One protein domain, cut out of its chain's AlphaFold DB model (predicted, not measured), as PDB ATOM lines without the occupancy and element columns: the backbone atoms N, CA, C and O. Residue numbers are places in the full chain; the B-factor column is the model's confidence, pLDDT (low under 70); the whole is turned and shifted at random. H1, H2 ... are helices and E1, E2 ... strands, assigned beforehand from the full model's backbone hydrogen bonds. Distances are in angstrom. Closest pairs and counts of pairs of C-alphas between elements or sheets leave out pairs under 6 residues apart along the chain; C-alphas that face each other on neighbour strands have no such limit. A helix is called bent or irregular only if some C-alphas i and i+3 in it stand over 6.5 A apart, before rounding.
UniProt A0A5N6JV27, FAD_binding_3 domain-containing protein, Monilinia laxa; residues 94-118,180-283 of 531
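This is residues 94 to 118 and 180 to 283 of the 531 residues of the protein "FAD_binding_3 domain-containing protein" of Monilinia laxa (UniProt A0A5N6JV27). A twisted sheet of five strands curls round the helix H1, and H1, the short H3 and H2 make a row, with H3 between the other two. The long hairpin of E4 and E5 reaches toward one end of the longest axis, and the loop of residues 235 to 248 lies at the other. The printed part has 129 residues, with three named helices and five named strands in the order E1 E2 H1 E3 E4 E5 H2 H3; under half of the residues are in named elements, and the class is mixed, helices and strands. The sheet is mixed, in the order E2 E1 E3 E4 E5. The whole is compact, with a radius of gyration of the C-alphas of 15.4 A and spans of 47 by 36 by 26 A.

E1 is residues 99 to 103, 13.4 A long, and begins at C-alpha 99 at (145.760, 179.530, 103.074). E2, residues 108 to 113, is 14.0 A long. After the cut, H1 is residues 185 to 194, 14.9 A long; it is irregular, with C-alphas 187 and 190 7.1 A apart. E3 is residues 198 to 202, 14.4 A. E4, residues 209 to 219, is 31.1 A long, and E5, residues 225 to 234, 28.9 A. H2 is residues 249 to 259, 15.4 A, and H3 is residues 267 to 272, 9.0 A, ending at C-alpha 272 at (135.474, 159.493, 97.140).

The edge strand E2 forms an antiparallel hairpin with E1, where N 103 and O 108 are 2.8 A apart, within hydrogen-bond range. E1 and E3 are parallel, with N 102 and O 200 at 3.2 A. E3, E4 and E5 form a meander, each strand the antiparallel neighbour of the one before: N 201 and O 210 are 2.8 A apart, and N 215 and O 228 2.7 A. H1 is on one face of the sheet, giving two layers, helix over sheet; its closest C-alphas to E5 are those of Glu 185 and Ser 226, 5.8 A apart. H1 and H3 only just touch, with 3 pairs of C-alphas within 8 A, the closest Val 191 and Ile 270 at 7.4 A; they run opposite ways at a shallow tilt of 32 degrees, only just short of steep. H2 and H3, a helical hairpin, only just touch, with 3 such pairs, the closest Lys 257 and Gln 272 at 5.4 A; their tilt of 35.0 degrees is only just steep. H3 only grazes the sheet with residues 267 to 271, and H2 with residues 256 to 259. H1 and H2 are apart. In H2 every O i to N i+4 pair is within hydrogen-bond range; in H1 3 of 6 are, in H3 1 of 2.

The two C-alphas farthest apart, those of Asp 222 and Asp 239, are 49.2 A apart. Residues 119 to 179 are not printed, and C-alphas 118 and 180 are 25.8 A apart across this cut. The link from E5 to H2 is long, with 14 residues. The mean pLDDT of the printed part is 76.0; 42 residues are under 70, among them residues 180 to 188 and 201 to 217.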
ATOM      1  N   ASP A  94     142.420 190.687  93.556       58.16
ATOM      2  CA  ASP A  94     142.458 191.486  94.790       58.16
ATOM      3  C   ASP A  94     141.931 190.726  96.019       58.16
ATOM      4  O   ASP A  94     141.876 191.277  97.123       58.16
ATOM      5  N   VAL A  95     141.535 189.458  95.851       54.81
ATOM      6  CA  VAL A  95     141.057 188.624  96.952       54.81
ATOM      7  C   VAL A  95     142.241 187.887  97.538       54.81
ATOM      8  O   VAL A  95     142.856 187.007  96.943       54.81
ATOM      9  N   ASP A  96     142.534 188.269  98.764       54.41
ATOM     10  CA  ASP A  96     143.715 187.847  99.487       54.41
ATOM     11  C   ASP A  96     143.714 186.314  99.754       54.41
ATOM     12  O   ASP A  96     144.784 185.712  99.868       54.41
ATOM     13  N   GLY A  97     142.550 185.640  99.717       58.53
ATOM     14  CA  GLY A  97     142.382 184.202  99.990       58.53
ATOM     15  C   GLY A  97     142.827 183.827 101.408       58.53
ATOM     16  O   GLY A  97     143.464 184.617 102.097       58.53
ATOM     17  N   ASN A  98     142.539 182.621 101.886       65.62
ATOM     18  CA  ASN A  98     143.055 182.175 103.181       65.62
ATOM     19  C   ASN A  98     143.756 180.848 102.967       65.62
ATOM     20  O   ASN A  98     143.124 179.846 102.680       65.62
ATOM     21  N   PHE A  99     145.079 180.818 103.120       74.25
ATOM     22  CA  PHE A  99     145.760 179.530 103.074       74.25
ATOM     23  C   PHE A  99     145.454 178.818 104.392       74.25
ATOM     24  O   PHE A  99     146.020 179.150 105.438       74.25
ATOM     25  N   LEU A 100     144.476 177.917 104.338       85.38
ATOM     26  CA  LEU A 100     143.980 177.181 105.489       85.38
ATOM     27  C   LEU A 100     144.748 175.874 105.650       85.38
ATOM     28  O   LEU A 100     145.038 175.177 104.674       85.38
ATOM     29  N   PHE A 101     145.027 175.550 106.908       85.94
ATOM     30  CA  PHE A 101     145.401 174.211 107.325       85.94
ATOM     31  C   PHE A 101     144.258 173.641 108.163       85.94
ATOM     32  O   PHE A 101     143.931 174.193 109.219       85.94
ATOM     33  N   LEU A 102     143.622 172.580 107.670       91.06
ATOM     34  CA  LEU A 102     142.380 172.044 108.232       91.06
ATOM     35  C   LEU A 102     142.611 170.797 109.090       91.06
ATOM     36  O   LEU A 102     143.484 169.980 108.790       91.06
ATOM     37  N   ASN A 103     141.756 170.609 110.094       92.00
ATOM     38  CA  ASN A 103     141.485 169.294 110.664       92.00
ATOM     39  C   ASN A 103     140.647 168.485 109.663       92.00
ATOM     40  O   ASN A 103     139.478 168.812 109.446       92.00
ATOM     41  N   ALA A 104     141.202 167.424 109.074       91.38
ATOM     42  CA  ALA A 104     140.497 166.662 108.042       91.38
ATOM     43  C   ALA A 104     139.233 165.937 108.551       91.38
ATOM     44  O   ALA A 104     138.282 165.778 107.791       91.38
ATOM     45  N   ARG A 105     139.175 165.552 109.837       93.00
ATOM     46  CA  ARG A 105     138.024 164.866 110.469       93.00
ATOM     47  C   ARG A 105     136.848 165.786 110.779       93.00
ATOM     48  O   ARG A 105     135.745 165.299 110.996       93.00
ATOM     49  N   LYS A 106     137.087 167.098 110.848       93.75
ATOM     50  CA  LYS A 106     136.065 168.107 111.180       93.75
ATOM     51  C   LYS A 106     135.821 169.125 110.068       93.75
ATOM     52  O   LYS A 106     134.850 169.863 110.141       93.75
ATOM     53  N   ALA A 107     136.707 169.184 109.072       92.00
ATOM     54  CA  ALA A 107     136.763 170.237 108.057       92.00
ATOM     55  C   ALA A 107     136.885 171.661 108.648       92.00
ATOM     56  O   ALA A 107     136.542 172.654 108.012       92.00
ATOM     57  N   GLU A 108     137.426 171.771 109.864       92.62
ATOM     58  CA  GLU A 108     137.588 173.033 110.585       92.62
ATOM     59  C   GLU A 108     139.028 173.561 110.454       92.62
ATOM     60  O   GLU A 108     139.981 172.776 110.539       92.62
ATOM     61  N   PRO A 109     139.236 174.881 110.289       91.00
ATOM     62  CA  PRO A 109     140.572 175.464 110.290       91.00
ATOM     63  C   PRO A 109     141.288 175.277 111.631       91.00
ATOM     64  O   PRO A 109     140.805 175.730 112.665       91.00
ATOM     65  N   ARG A 110     142.489 174.688 111.603       89.62
ATOM     66  CA  ARG A 110     143.450 174.753 112.718       89.62
ATOM     67  C   ARG A 110     144.297 176.013 112.621       89.62
ATOM     68  O   ARG A 110     144.472 176.718 113.606       89.62
ATOM     69  N   TYR A 111     144.795 176.306 111.419       87.19
ATOM     70  CA  TYR A 111     145.585 177.502 111.144       87.19
ATOM     71  C   TYR A 111     145.052 178.250 109.932       87.19
ATOM     72  O   TYR A 111     144.602 177.662 108.946       87.19
ATOM     73  N   LYS A 112     145.168 179.574 110.006       83.56
ATOM     74  CA  LYS A 112     144.845 180.504 108.930       83.56
ATOM     75  C   LYS A 112     146.085 181.329 108.631       83.56
ATOM     76  O   LYS A 112     146.402 182.262 109.364       83.56
ATOM     77  N   ILE A 113     146.804 180.973 107.573       75.19
ATOM     78  CA  ILE A 113     148.003 181.710 107.185       75.19
ATOM     79  C   ILE A 113     147.547 183.017 106.522       75.19
ATOM     80  O   ILE A 113     146.795 182.959 105.538       75.19
ATOM     81  N   PRO A 114     147.975 184.185 107.043       63.94
ATOM     82  CA  PRO A 114     147.537 185.463 106.523       63.94
ATOM     83  C   PRO A 114     147.875 185.602 105.039       63.94
ATOM     84  O   PRO A 114     148.944 185.175 104.586       63.94
ATOM     85  N   PRO A 115     146.980 186.223 104.274       63.47
ATOM     86  CA  PRO A 115     147.221 186.481 102.875       63.47
ATOM     87  C   PRO A 115     148.369 187.471 102.662       63.47
ATOM     88  O   PRO A 115     148.701 188.287 103.524       63.47
ATOM     89  N   SER A 116     148.974 187.408 101.478       65.00
ATOM     90  CA  SER A 116     149.947 188.397 101.025       65.00
ATOM     91  C   SER A 116     149.418 189.050  99.762       65.00
ATOM     92  O   SER A 116     149.215 188.368  98.761       65.00
ATOM     93  N   LYS A 117     149.312 190.382  99.775       61.03
ATOM     94  CA  LYS A 117     148.920 191.181  98.601       61.03
ATOM     95  C   LYS A 117     149.843 190.985  97.393       61.03
ATOM     96  O   LYS A 117     149.473 191.297  96.263       61.03
ATOM     97  N   GLN A 118     151.053 190.471  97.629       66.38
ATOM     98  CA  GLN A 118     152.041 190.123  96.604       66.38
ATOM     99  C   GLN A 118     151.978 188.642  96.214       66.38
ATOM    100  O   GLN A 118     152.913 188.130  95.616       66.38
ATOM    101  N   VAL A 180     147.802 165.962  86.616       41.53
ATOM    102  CA  VAL A 180     146.608 166.688  87.148       41.53
ATOM    103  C   VAL A 180     145.225 166.077  86.737       41.53
ATOM    104  O   VAL A 180     145.153 165.490  85.661       41.53
ATOM    105  N   ARG A 181     144.125 166.292  87.510       48.09
ATOM    106  CA  ARG A 181     142.705 165.847  87.284       48.09
ATOM    107  C   ARG A 181     141.718 166.996  86.895       48.09
ATOM    108  O   ARG A 181     142.032 168.161  87.099       48.09
ATOM    109  N   HIS A 182     140.527 166.690  86.345       46.03
ATOM    110  CA  HIS A 182     139.433 167.629  85.974       46.03
ATOM    111  C   HIS A 182     138.140 167.462  86.827       46.03
ATOM    112  O   HIS A 182     137.879 166.360  87.301       46.03
ATOM    113  N   PHE A 183     137.354 168.539  86.997       49.28
ATOM    114  CA  PHE A 183     136.097 168.671  87.772       49.28
ATOM    115  C   PHE A 183     135.014 169.442  86.969       49.28
ATOM    116  O   PHE A 183     135.339 170.280  86.116       49.28
ATOM    117  N   THR A 184     133.730 169.202  87.256       61.91
ATOM    118  CA  THR A 184     132.589 170.035  86.800       61.91
ATOM    119  C   THR A 184     132.310 171.206  87.760       61.91
ATOM    120  O   THR A 184     132.921 171.293  88.826       61.91
ATOM    121  N   GLU A 185     131.411 172.127  87.389       62.50
ATOM    122  CA  GLU A 185     131.022 173.279  88.224       62.50
ATOM    123  C   GLU A 185     130.377 172.863  89.550       62.50
ATOM    124  O   GLU A 185     130.821 173.285  90.615       62.50
ATOM    125  N   GLU A 186     129.406 171.955  89.495       67.31
ATOM    126  CA  GLU A 186     128.720 171.415  90.675       67.31
ATOM    127  C   GLU A 186     129.693 170.673  91.607       67.31
ATOM    128  O   GLU A 186     129.615 170.789  92.825       67.31
ATOM    129  N   GLN A 187     130.666 169.951  91.038       55.62
ATOM    130  CA  GLN A 187     131.664 169.203  91.808       55.62
ATOM    131  C   GLN A 187     132.682 170.103  92.515       55.62
ATOM    132  O   GLN A 187     133.211 169.728  93.563       55.62
ATOM    133  N   ILE A 188     133.024 171.260  91.937       67.88
ATOM    134  CA  ILE A 188     134.062 172.139  92.492       67.88
ATOM    135  C   ILE A 188     133.502 173.146  93.504       67.88
ATOM    136  O   ILE A 188     134.260 173.655  94.328       67.88
ATOM    137  N   GLU A 189     132.214 173.480  93.424       76.94
ATOM    138  CA  GLU A 189     131.566 174.528  94.222       76.94
ATOM    139  C   GLU A 189     131.799 174.373  95.741       76.94
ATOM    140  O   GLU A 189     132.380 175.292  96.336       76.94
ATOM    141  N   PRO A 190     131.533 173.208  96.369       61.00
ATOM    142  CA  PRO A 190     131.799 173.019  97.798       61.00
ATOM    143  C   PRO A 190     133.298 173.051  98.146       61.00
ATOM    144  O   PRO A 190     133.677 173.417  99.257       61.00
ATOM    145  N   VAL A 191     134.178 172.716  97.196       60.44
ATOM    146  CA  VAL A 191     135.642 172.759  97.369       60.44
ATOM    147  C   VAL A 191     136.151 174.197  97.387       60.44
ATOM    148  O   VAL A 191     137.007 174.550  98.197       60.44
ATOM    149  N   ARG A 192     135.606 175.049  96.512       74.56
ATOM    150  CA  ARG A 192     135.952 176.477  96.435       74.56
ATOM    151  C   ARG A 192     135.396 177.279  97.603       74.56
ATOM    152  O   ARG A 192     135.973 178.313  97.933       74.56
ATOM    153  N   ALA A 193     134.324 176.803  98.236       80.00
ATOM    154  CA  ALA A 193     133.798 177.385  99.467       80.00
ATOM    155  C   ALA A 193     134.781 177.252 100.652       80.00
ATOM    156  O   ALA A 193     134.760 178.099 101.544       80.00
ATOM    157  N   ILE A 194     135.664 176.241 100.645       68.38
ATOM    158  CA  ILE A 194     136.743 176.083 101.640       68.38
ATOM    159  C   ILE A 194     137.838 177.136 101.421       68.38
ATOM    160  O   ILE A 194     138.108 177.961 102.294       68.38
ATOM    161  N   ASP A 195     138.487 177.099 100.257       73.56
ATOM    162  CA  ASP A 195     139.330 178.178  99.742       73.56
ATOM    163  C   ASP A 195     139.233 178.170  98.209       73.56
ATOM    164  O   ASP A 195     139.349 177.108  97.585       73.56
ATOM    165  N   PRO A 196     139.037 179.335  97.571       66.56
ATOM    166  CA  PRO A 196     138.769 179.396  96.141       66.56
ATOM    167  C   PRO A 196     139.972 179.037  95.255       66.56
ATOM    168  O   PRO A 196     139.784 178.872  94.046       66.56
ATOM    169  N   LEU A 197     141.191 178.938  95.806       47.72
ATOM    170  CA  LEU A 197     142.429 178.721  95.053       47.72
ATOM    171  C   LEU A 197     143.194 177.465  95.486       47.72
ATOM    172  O   LEU A 197     143.682 176.732  94.618       47.72
ATOM    173  N   LEU A 198     143.378 177.232  96.787       71.88
ATOM    174  CA  LEU A 198     144.212 176.143  97.310       71.88
ATOM    175  C   LEU A 198     144.008 175.919  98.820       71.88
ATOM    176  O   LEU A 198     143.811 176.867  99.574       71.88
ATOM    177  N   PHE A 199     144.220 174.691  99.294       65.94
ATOM    178  CA  PHE A 199     144.314 174.399 100.732       65.94
ATOM    179  C   PHE A 199     145.153 173.148 101.023       65.94
ATOM    180  O   PHE A 199     145.520 172.393 100.119       65.94
ATOM    181  N   GLN A 200     145.471 172.938 102.302       70.75
ATOM    182  CA  GLN A 200     146.143 171.742 102.812       70.75
ATOM    183  C   GLN A 200     145.383 171.172 104.015       70.75
ATOM    184  O   GLN A 200     144.702 171.900 104.737       70.75
ATOM    185  N   SER A 201     145.500 169.869 104.245       53.09
ATOM    186  CA  SER A 201     144.852 169.167 105.356       53.09
ATOM    187  C   SER A 201     145.691 167.980 105.818       53.09
ATOM    188  O   SER A 201     146.499 167.467 105.051       53.09
ATOM    189  N   LEU A 202     145.484 167.558 107.064       44.41
ATOM    190  CA  LEU A 202     146.117 166.398 107.687       44.41
ATOM    191  C   LEU A 202     145.079 165.657 108.538       44.41
ATOM    192  O   LEU A 202     144.321 166.296 109.275       44.41
ATOM    193  N   ASP A 203     145.053 164.330 108.452       58.44
ATOM    194  CA  ASP A 203     144.343 163.471 109.397       58.44
ATOM    195  C   ASP A 203     145.189 163.237 110.660       58.44
ATOM    196  O   ASP A 203     146.235 162.591 110.568       58.44
ATOM    197  N   PRO A 204     144.752 163.722 111.837       40.06
ATOM    198  CA  PRO A 204     145.504 163.572 113.080       40.06
ATOM    199  C   PRO A 204     145.682 162.127 113.544       40.06
ATOM    200  O   PRO A 204     146.605 161.856 114.301       40.06
ATOM    201  N   GLU A 205     144.813 161.206 113.125       67.44
ATOM    202  CA  GLU A 205     144.883 159.807 113.564       67.44
ATOM    203  C   GLU A 205     145.835 158.965 112.713       67.44
ATOM    204  O   GLU A 205     146.376 157.977 113.197       67.44
ATOM    205  N   THR A 206     146.016 159.327 111.440       58.88
ATOM    206  CA  THR A 206     146.738 158.491 110.465       58.88
ATOM    207  C   THR A 206     147.968 159.162 109.867       58.88
ATOM    208  O   THR A 206     148.664 158.547 109.062       58.88
ATOM    209  N   GLY A 207     148.204 160.440 110.167       55.53
ATOM    210  CA  GLY A 207     149.275 161.216 109.546       55.53
ATOM    211  C   GLY A 207     149.076 161.446 108.042       55.53
ATOM    212  O   GLY A 207     149.999 161.873 107.352       55.53
ATOM    213  N   THR A 208     147.891 161.153 107.491       49.97
ATOM    214  CA  THR A 208     147.629 161.304 106.053       49.97
ATOM    215  C   THR A 208     147.394 162.776 105.716       49.97
ATOM    216  O   THR A 208     146.411 163.381 106.136       49.97
ATOM    217  N   PHE A 209     148.286 163.355 104.923       63.09
ATOM    218  CA  PHE A 209     148.191 164.713 104.408       63.09
ATOM    219  C   PHE A 209     147.440 164.751 103.076       63.09
ATOM    220  O   PHE A 209     147.578 163.864 102.233       63.09
ATOM    221  N   MET A 210     146.697 165.827 102.829       52.00
ATOM    222  CA  MET A 210     146.138 166.138 101.521       52.00
ATOM    223  C   MET A 210     146.375 167.602 101.145       52.00
ATOM    224  O   MET A 210     146.072 168.510 101.915       52.00
ATOM    225  N   TRP A 211     146.858 167.841  99.925       57.00
ATOM    226  CA  TRP A 211     146.965 169.166  99.310       57.00
ATOM    227  C   TRP A 211     145.980 169.274  98.161       57.00
ATOM    228  O   TRP A 211     145.984 168.433  97.261       57.00
ATOM    229  N   PHE A 212     145.189 170.339  98.157       64.25
ATOM    230  CA  PHE A 212     144.330 170.677  97.040       64.25
ATOM    231  C   PHE A 212     144.754 171.990  96.391       64.25
ATOM    232  O   PHE A 212     145.134 172.954  97.059       64.25
ATOM    233  N   SER A 213     144.636 172.063  95.069       65.25
ATOM    234  CA  SER A 213     144.771 173.324  94.355       65.25
ATOM    235  C   SER A 213     144.036 173.336  93.032       65.25
ATOM    236  O   SER A 213     144.191 172.418  92.224       65.25
ATOM    237  N   LEU A 214     143.396 174.463  92.737       65.75
ATOM    238  CA  LEU A 214     142.903 174.770  91.402       65.75
ATOM    239  C   LEU A 214     144.083 174.996  90.442       65.75
ATOM    240  O   LEU A 214     145.132 175.505  90.841       65.75
ATOM    241  N   GLN A 215     143.932 174.549  89.201       65.69
ATOM    242  CA  GLN A 215     144.981 174.464  88.178       65.69
ATOM    243  C   GLN A 215     144.629 175.252  86.921       65.69
ATOM    244  O   GLN A 215     145.528 175.761  86.262       65.69
ATOM    245  N   GLY A 216     143.336 175.355  86.618       62.12
ATOM    246  CA  GLY A 216     142.796 176.085  85.480       62.12
ATOM    247  C   GLY A 216     141.269 176.075  85.501       62.12
ATOM    248  O   GLY A 216     140.658 175.250  86.184       62.12
ATOM    249  N   ILE A 217     140.672 176.995  84.753       69.38
ATOM    250  CA  ILE A 217     139.231 177.082  84.508       69.38
ATOM    251  C   ILE A 217     139.057 177.137  82.992       69.38
ATOM    252  O   ILE A 217     139.728 177.933  82.325       69.38
ATOM    253  N   THR A 218     138.185 176.287  82.467       74.12
ATOM    254  CA  THR A 218     137.825 176.226  81.052       74.12
ATOM    255  C   THR A 218     136.363 176.615  80.922       74.12
ATOM    256  O   THR A 218     135.510 176.016  81.568       74.12
ATOM    257  N   GLU A 219     136.073 177.610  80.094       72.06
ATOM    258  CA  GLU A 219     134.704 177.935  79.704       72.06
ATOM    259  C   GLU A 219     134.322 177.053  78.513       72.06
ATOM    260  O   GLU A 219     135.051 176.981  77.518       72.06
ATOM    261  N   ASN A 220     133.233 176.309  78.658       71.31
ATOM    262  CA  ASN A 220     132.720 175.405  77.641       71.31
ATOM    263  C   ASN A 220     131.895 176.188  76.600       71.31
ATOM    264  O   ASN A 220     131.446 177.303  76.872       71.31
ATOM    265  N   PRO A 221     131.648 175.616  75.406       72.69
ATOM    266  CA  PRO A 221     130.864 176.279  74.357       72.69
ATOM    267  C   PRO A 221     129.435 176.668  74.763       72.69
ATOM    268  O   PRO A 221     128.859 177.574  74.170       72.69
ATOM    269  N   ASP A 222     128.865 175.994  75.762       76.25
ATOM    270  CA  ASP A 222     127.546 176.273  76.340       76.25
ATOM    271  C   ASP A 222     127.586 177.315  77.479       76.25
ATOM    272  O   ASP A 222     126.606 177.477  78.202       76.25
ATOM    273  N   ALA A 223     128.716 178.015  77.639       72.69
ATOM    274  CA  ALA A 223     129.023 178.959  78.717       72.69
ATOM    275  C   ALA A 223     129.097 178.347  80.131       72.69
ATOM    276  O   ALA A 223     129.346 179.074  81.097       72.69
ATOM    277  N   SER A 224     128.947 177.024  80.278       72.56
ATOM    278  CA  SER A 224     129.242 176.344  81.544       72.56
ATOM    279  C   SER A 224     130.746 176.353  81.821       72.56
ATOM    280  O   SER A 224     131.568 176.438  80.902       72.56
ATOM    281  N   LYS A 225     131.152 176.259  83.091       73.06
ATOM    282  CA  LYS A 225     132.575 176.228  83.457       73.06
ATOM    283  C   LYS A 225     133.001 174.833  83.898       73.06
ATOM    284  O   LYS A 225     132.397 174.217  84.769       73.06
ATOM    285  N   SER A 226     134.105 174.345  83.342       71.44
ATOM    286  CA  SER A 226     134.835 173.192  83.867       71.44
ATOM    287  C   SER A 226     136.066 173.659  84.636       71.44
ATOM    288  O   SER A 226     136.785 174.571  84.221       71.44
ATOM    289  N   TYR A 227     136.333 173.016  85.766       76.69
ATOM    290  CA  TYR A 227     137.387 173.407  86.686       76.69
ATOM    291  C   TYR A 227     138.424 172.301  86.764       76.69
ATOM    292  O   TYR A 227     138.113 171.130  86.931       76.69
ATOM    293  N   LYS A 228     139.701 172.643  86.651       71.94
ATOM    294  CA  LYS A 228     140.785 171.670  86.759       71.94
ATOM    295  C   LYS A 228     141.381 171.762  88.152       71.94
ATOM    296  O   LYS A 228     142.067 172.730  88.456       71.94
ATOM    297  N   GLY A 229     141.103 170.788  89.006       72.50
ATOM    298  CA  GLY A 229     141.588 170.731  90.380       72.50
ATOM    299  C   GLY A 229     142.638 169.643  90.553       72.50
ATOM    300  O   GLY A 229     142.779 168.727  89.744       72.50
ATOM    301  N   LEU A 230     143.392 169.729  91.631       76.81
ATOM    302  CA  LEU A 230     144.466 168.794  91.887       76.81
ATOM    303  C   LEU A 230     144.459 168.384  93.327       76.81
ATOM    304  O   LEU A 230     144.589 169.239  94.190       76.81
ATOM    305  N   VAL A 231     144.325 167.084  93.539       76.88
ATOM    306  CA  VAL A 231     144.315 166.464  94.853       76.88
ATOM    307  C   VAL A 231     145.597 165.652  94.984       76.88
ATOM    308  O   VAL A 231     145.828 164.722  94.212       76.88
ATOM    309  N   ILE A 232     146.447 166.023  95.933       81.50
ATOM    310  CA  ILE A 232     147.540 165.183  96.422       81.50
ATOM    311  C   ILE A 232     147.054 164.576  97.714       81.50
ATOM    312  O   ILE A 232     146.639 165.324  98.586       81.50
ATOM    313  N   VAL A 233     147.195 163.268  97.860       83.25
ATOM    314  CA  VAL A 233     147.139 162.608  99.162       83.25
ATOM    315  C   VAL A 233     148.499 161.961  99.392       83.25
ATOM    316  O   VAL A 233     149.030 161.307  98.491       83.25
ATOM    317  N   SER A 234     149.095 162.199 100.552       87.00
ATOM    318  CA  SER A 234     150.403 161.679 100.947       87.00
ATOM    319  C   SER A 234     150.396 161.240 102.404       87.00
ATOM    320  O   SER A 234     149.522 161.610 103.180       87.00
ATOM    321  N   TRP A 235     151.351 160.397 102.761       86.12
ATOM    322  CA  TRP A 235     151.487 159.802 104.083       86.12
ATOM    323  C   TRP A 235     152.956 159.477 104.334       86.12
ATOM    324  O   TRP A 235     153.736 159.341 103.382       86.12
ATOM    325  N   LEU A 236     153.330 159.352 105.606       84.44
ATOM    326  CA  LEU A 236     154.613 158.764 105.975       84.44
ATOM    327  C   LEU A 236     154.546 157.252 105.740       84.44
ATOM    328  O   LEU A 236     153.527 156.621 106.007       84.44
ATOM    329  N   ILE A 237     155.618 156.696 105.179       82.31
ATOM    330  CA  ILE A 237     155.774 155.246 105.056       82.31
ATOM    331  C   ILE A 237     156.269 154.751 106.412       82.31
ATOM    332  O   ILE A 237     157.379 155.101 106.815       82.31
ATOM    333  N   GLU A 238     155.449 153.967 107.101       81.94
ATOM    334  CA  GLU A 238     155.805 153.329 108.374       81.94
ATOM    335  C   GLU A 238     156.151 151.852 108.166       81.94
ATOM    336  O   GLU A 238     157.012 151.302 108.852       81.94
ATOM    337  N   ASP A 239     155.507 151.215 107.185       85.00
ATOM    338  CA  ASP A 239     155.711 149.819 106.814       85.00
ATOM    339  C   ASP A 239     155.822 149.708 105.286       85.00
ATOM    340  O   ASP A 239     154.848 149.897 104.556       85.00
ATOM    341  N   ASP A 240     157.015 149.373 104.787       77.25
ATOM    342  CA  ASP A 240     157.320 149.306 103.348       77.25
ATOM    343  C   ASP A 240     156.422 148.335 102.559       77.25
ATOM    344  O   ASP A 240     156.324 148.441 101.333       77.25
ATOM    345  N   ILE A 241     155.777 147.379 103.235       78.19
ATOM    346  CA  ILE A 241     154.889 146.392 102.618       78.19
ATOM    347  C   ILE A 241     153.444 146.900 102.635       78.19
ATOM    348  O   ILE A 241     152.767 146.843 101.606       78.19
ATOM    349  N   LYS A 242     152.956 147.407 103.771       78.62
ATOM    350  CA  LYS A 242     151.566 147.890 103.912       78.62
ATOM    351  C   LYS A 242     151.335 149.250 103.253       78.62
ATOM    352  O   LYS A 242     150.253 149.500 102.717       78.62
ATOM    353  N   ASP A 243     152.352 150.103 103.257       79.06
ATOM    354  CA  ASP A 243     152.326 151.433 102.644       79.06
ATOM    355  C   ASP A 243     152.886 151.437 101.218       79.06
ATOM    356  O   ASP A 243     153.034 152.500 100.602       79.06
ATOM    357  N   ALA A 244     153.173 150.251 100.669       81.88
ATOM    358  CA  ALA A 244     153.634 150.092  99.303       81.88
ATOM    359  C   ALA A 244     152.666 150.772  98.326       81.88
ATOM    360  O   ALA A 244     151.481 150.442  98.243       81.88
ATOM    361  N   MET A 245     153.194 151.713  97.542       82.94
ATOM    362  CA  MET A 245     152.414 152.419  96.533       82.94
ATOM    363  C   MET A 245     151.828 151.421  95.519       82.94
ATOM    364  O   MET A 245     152.603 150.710  94.864       82.94
ATOM    365  N   PRO A 246     150.495 151.385  95.324       88.25
ATOM    366  CA  PRO A 246     149.889 150.468  94.369       88.25
ATOM    367  C   PRO A 246     150.372 150.693  92.931       88.25
ATOM    368  O   PRO A 246     150.744 151.804  92.529       88.25
ATOM    369  N   LYS A 247     150.375 149.620  92.133       87.00
ATOM    370  CA  LYS A 247     150.997 149.626  90.801       87.00
ATOM    371  C   LYS A 247     150.095 150.240  89.743       87.00
ATOM    372  O   LYS A 247     150.607 150.957  88.886       87.00
ATOM    373  N   THR A 248     148.791 149.994  89.807       88.81
ATOM    374  CA  THR A 248     147.830 150.481  88.807       88.81
ATOM    375  C   THR A 248     147.102 151.739  89.271       88.81
ATOM    376  O   THR A 248     146.986 151.994  90.468       88.81
ATOM    377  N   ASP A 249     146.589 152.527  88.326       86.69
ATOM    378  CA  ASP A 249     145.817 153.732  88.642       86.69
ATOM    379  C   ASP A 249     144.568 153.417  89.469       86.69
ATOM    380  O   ASP A 249     144.355 154.027  90.514       86.69
ATOM    381  N   LYS A 250     143.823 152.377  89.078       90.56
ATOM    382  CA  LYS A 250     142.630 151.919  89.797       90.56
ATOM    383  C   LYS A 250     142.913 151.535  91.245       90.56
ATOM    384  O   LYS A 250     142.189 151.938  92.154       90.56
ATOM    385  N   GLU A 251     143.984 150.781  91.485       91.25
ATOM    386  CA  GLU A 251     144.373 150.420  92.849       91.25
ATOM    387  C   GLU A 251     144.822 151.644  93.655       91.25
ATOM    388  O   GLU A 251     144.526 151.715  94.846       91.25
ATOM    389  N   ARG A 252     145.498 152.620  93.031       89.81
ATOM    390  CA  ARG A 252     145.889 153.876  93.694       89.81
ATOM    391  C   ARG A 252     144.673 154.721  94.065       89.81
ATOM    392  O   ARG A 252     144.630 155.222  95.185       89.81
ATOM    393  N   VAL A 253     143.675 154.834  93.186       90.25
ATOM    394  CA  VAL A 253     142.408 155.519  93.495       90.25
ATOM    395  C   VAL A 253     141.718 154.836  94.673       90.25
ATOM    396  O   VAL A 253     141.417 155.498  95.663       90.25
ATOM    397  N   ALA A 254     141.548 153.512  94.628       91.88
ATOM    398  CA  ALA A 254     140.944 152.759  95.729       91.88
ATOM    399  C   ALA A 254     141.725 152.915  97.045       91.88
ATOM    400  O   ALA A 254     141.133 153.016  98.117       91.88
ATOM    401  N   TYR A 255     143.057 152.949  96.979       90.50
ATOM    402  CA  TYR A 255     143.920 153.141  98.142       90.50
ATOM    403  C   TYR A 255     143.748 154.529  98.768       90.50
ATOM    404  O   TYR A 255     143.587 154.643  99.982       90.50
ATOM    405  N   VAL A 256     143.721 155.580  97.947       90.25
ATOM    406  CA  VAL A 256     143.517 156.956  98.413       90.25
ATOM    407  C   VAL A 256     142.096 157.157  98.955       90.25
ATOM    408  O   VAL A 256     141.950 157.787  99.997       90.25
ATOM    409  N   LYS A 257     141.069 156.555  98.333       93.81
ATOM    410  CA  LYS A 257     139.692 156.533  98.862       93.81
ATOM    411  C   LYS A 257     139.631 155.940 100.270       93.81
ATOM    412  O   LYS A 257     139.045 156.558 101.151       93.81
ATOM    413  N   ARG A 258     140.299 154.805 100.515       92.62
ATOM    414  CA  ARG A 258     140.367 154.209 101.863       92.62
ATOM    415  C   ARG A 258     141.014 155.138 102.886       92.62
ATOM    416  O   ARG A 258     140.507 155.286 103.991       92.62
ATOM    417  N   ARG A 259     142.108 155.813 102.516       90.19
ATOM    418  CA  ARG A 259     142.820 156.727 103.426       90.19
ATOM    419  C   ARG A 259     142.000 157.941 103.864       90.19
ATOM    420  O   ARG A 259     142.283 158.499 104.916       90.19
ATOM    421  N   VAL A 260     140.996 158.344 103.087       92.56
ATOM    422  CA  VAL A 260     140.141 159.495 103.410       92.56
ATOM    423  C   VAL A 260     138.770 159.109 103.971       92.56
ATOM    424  O   VAL A 260     137.934 159.989 104.152       92.56
ATOM    425  N   GLU A 261     138.486 157.827 104.230       93.75
ATOM    426  CA  GLU A 261     137.169 157.370 104.725       93.75
ATOM    427  C   GLU A 261     136.709 158.139 105.971       93.75
ATOM    428  O   GLU A 261     135.523 158.440 106.129       93.75
ATOM    429  N   GLY A 262     137.673 158.500 106.817       92.75
ATOM    430  CA  GLY A 262     137.461 159.253 108.040       92.75
ATOM    431  C   GLY A 262     137.254 160.759 107.877       92.75
ATOM    432  O   GLY A 262     136.895 161.413 108.854       92.75
ATOM    433  N   TYR A 263     137.508 161.329 106.697       95.56
ATOM    434  CA  TYR A 263     137.444 162.776 106.489       95.56
ATOM    435  C   TYR A 263     135.996 163.276 106.640       95.56
ATOM    436  O   TYR A 263     135.038 162.575 106.311       95.56
ATOM    437  N   ALA A 264     135.831 164.508 107.122       96.06
ATOM    438  CA  ALA A 264     134.547 165.201 107.091       96.06
ATOM    439  C   ALA A 264     134.212 165.674 105.672       96.06
ATOM    440  O   ALA A 264     135.097 165.880 104.837       96.06
ATOM    441  N   GLU A 265     132.928 165.910 105.411       94.50
ATOM    442  CA  GLU A 265     132.527 166.592 104.183       94.50
ATOM    443  C   GLU A 265     132.897 168.085 104.211       94.50
ATOM    444  O   GLU A 265     132.887 168.697 105.281       94.50
ATOM    445  N   PRO A 266     133.230 168.685 103.051       92.38
ATOM    446  CA  PRO A 266     133.272 168.068 101.717       92.38
ATOM    447  C   PRO A 266     134.625 167.406 101.381       92.38
ATOM    448  O   PRO A 266     134.823 166.941 100.261       92.38
ATOM    449  N   LEU A 267     135.587 167.375 102.316       90.94
ATOM    450  CA  LEU A 267     136.944 166.864 102.066       90.94
ATOM    451  C   LEU A 267     136.951 165.389 101.654       90.94
ATOM    452  O   LEU A 267     137.774 164.986 100.831       90.94
ATOM    453  N   ARG A 268     136.031 164.598 102.208       92.56
ATOM    454  CA  ARG A 268     135.867 163.188 101.858       92.56
ATOM    455  C   ARG A 268     135.335 163.014 100.438       92.56
ATOM    456  O   ARG A 268     135.986 162.324  99.650       92.56
ATOM    457  N   SER A 269     134.224 163.660 100.077       92.62
ATOM    458  CA  SER A 269     133.638 163.558  98.732       92.62
ATOM    459  C   SER A 269     134.577 164.018  97.613       92.62
ATOM    460  O   SER A 269     134.605 163.385  96.562       92.62
ATOM    461  N   ILE A 270     135.462 165.001  97.847       91.12
ATOM    462  CA  ILE A 270     136.501 165.408  96.866       91.12
ATOM    463  C   ILE A 270     137.289 164.210  96.318       91.12
ATOM    464  O   ILE A 270     137.674 164.186  95.141       91.12
ATOM    465  N   VAL A 271     137.551 163.239  97.190       90.75
ATOM    466  CA  VAL A 271     138.347 162.051  96.898       90.75
ATOM    467  C   VAL A 271     137.472 160.832  96.613       90.75
ATOM    468  O   VAL A 271     137.773 160.086  95.679       90.75
ATOM    469  N   GLN A 272     136.387 160.623  97.363       92.50
ATOM    470  CA  GLN A 272     135.474 159.493  97.140       92.50
ATOM    471  C   GLN A 272     134.805 159.551  95.761       92.50
ATOM    472  O   GLN A 272     134.647 158.513  95.116       92.50
ATOM    473  N   ASP A 273     134.553 160.755  95.249       92.81
ATOM    474  CA  ASP A 273     133.934 160.973  93.939       92.81
ATOM    475  C   ASP A 273     134.966 160.971  92.789       92.81
ATOM    476  O   ASP A 273     134.655 161.326  91.649       92.81
ATOM    477  N   ILE A 274     136.228 160.597  93.049       88.06
ATOM    478  CA  ILE A 274     137.218 160.332  91.990       88.06
ATOM    479  C   ILE A 274     136.777 159.094  91.185       88.06
ATOM    480  O   ILE A 274     136.616 158.031  91.789       88.06
ATOM    481  N   PRO A 275     136.629 159.172  89.843       89.81
ATOM    482  CA  PRO A 275     136.402 157.994  89.009       89.81
ATOM    483  C   PRO A 275     137.513 156.961  89.188       89.81
ATOM    484  O   PRO A 275     138.694 157.309  89.210       89.81
ATOM    485  N   ASP A 276     137.137 155.689  89.297       88.94
ATOM    486  CA  ASP A 276     138.068 154.601  89.609       88.94
ATOM    487  C   ASP A 276     139.151 154.388  88.540       88.94
ATOM    488  O   ASP A 276     140.184 153.790  88.822       88.94
ATOM    489  N   ASP A 277     138.928 154.852  87.315       83.75
ATOM    490  CA  ASP A 277     139.800 154.677  86.154       83.75
ATOM    491  C   ASP A 277     140.604 155.935  85.791       83.75
ATOM    492  O   ASP A 277     141.304 155.948  84.775       83.75
ATOM    493  N   VAL A 278     140.553 156.990  86.613       84.88
ATOM    494  CA  VAL A 278     141.338 158.199  86.345       84.88
ATOM    495  C   VAL A 278     142.834 157.887  86.397       84.88
ATOM    496  O   VAL A 278     143.318 157.226  87.314       84.88
ATOM    497  N   ALA A 279     143.596 158.419  85.441       80.94
ATOM    498  CA  ALA A 279     145.050 158.323  85.475       80.94
ATOM    499  C   ALA A 279     145.608 158.995  86.744       80.94
ATOM    500  O   ALA A 279     145.267 160.138  87.063       80.94
ATOM    501  N   THR A 280     146.510 158.312  87.448       78.69
ATOM    502  CA  THR A 280     147.147 158.814  88.671       78.69
ATOM    503  C   THR A 280     148.661 158.884  88.493       78.69
ATOM    504  O   THR A 280     149.252 158.222  87.644       78.69
ATOM    505  N   THR A 281     149.342 159.709  89.289       76.19
ATOM    506  CA  THR A 281     150.810 159.777  89.275       76.19
ATOM    507  C   THR A 281     151.337 159.482  90.670       76.19
ATOM    508  O   THR A 281     151.104 160.287  91.571       76.19
ATOM    509  N   PRO A 282     152.055 158.363  90.874       74.56
ATOM    510  CA  PRO A 282     152.635 158.060  92.166       74.56
ATOM    511  C   PRO A 282     153.784 159.033  92.421       74.56
ATOM    512  O   PRO A 282     154.651 159.251  91.571       74.56
ATOM    513  N   LEU A 283     153.781 159.633  93.604       73.88
ATOM    514  CA  LEU A 283     154.731 160.666  93.978       73.88
ATOM    515  C   LEU A 283     155.686 160.120  95.032       73.88
ATOM    516  O   LEU A 283     155.367 160.119  96.214       73.88
TER     517      LEU A 283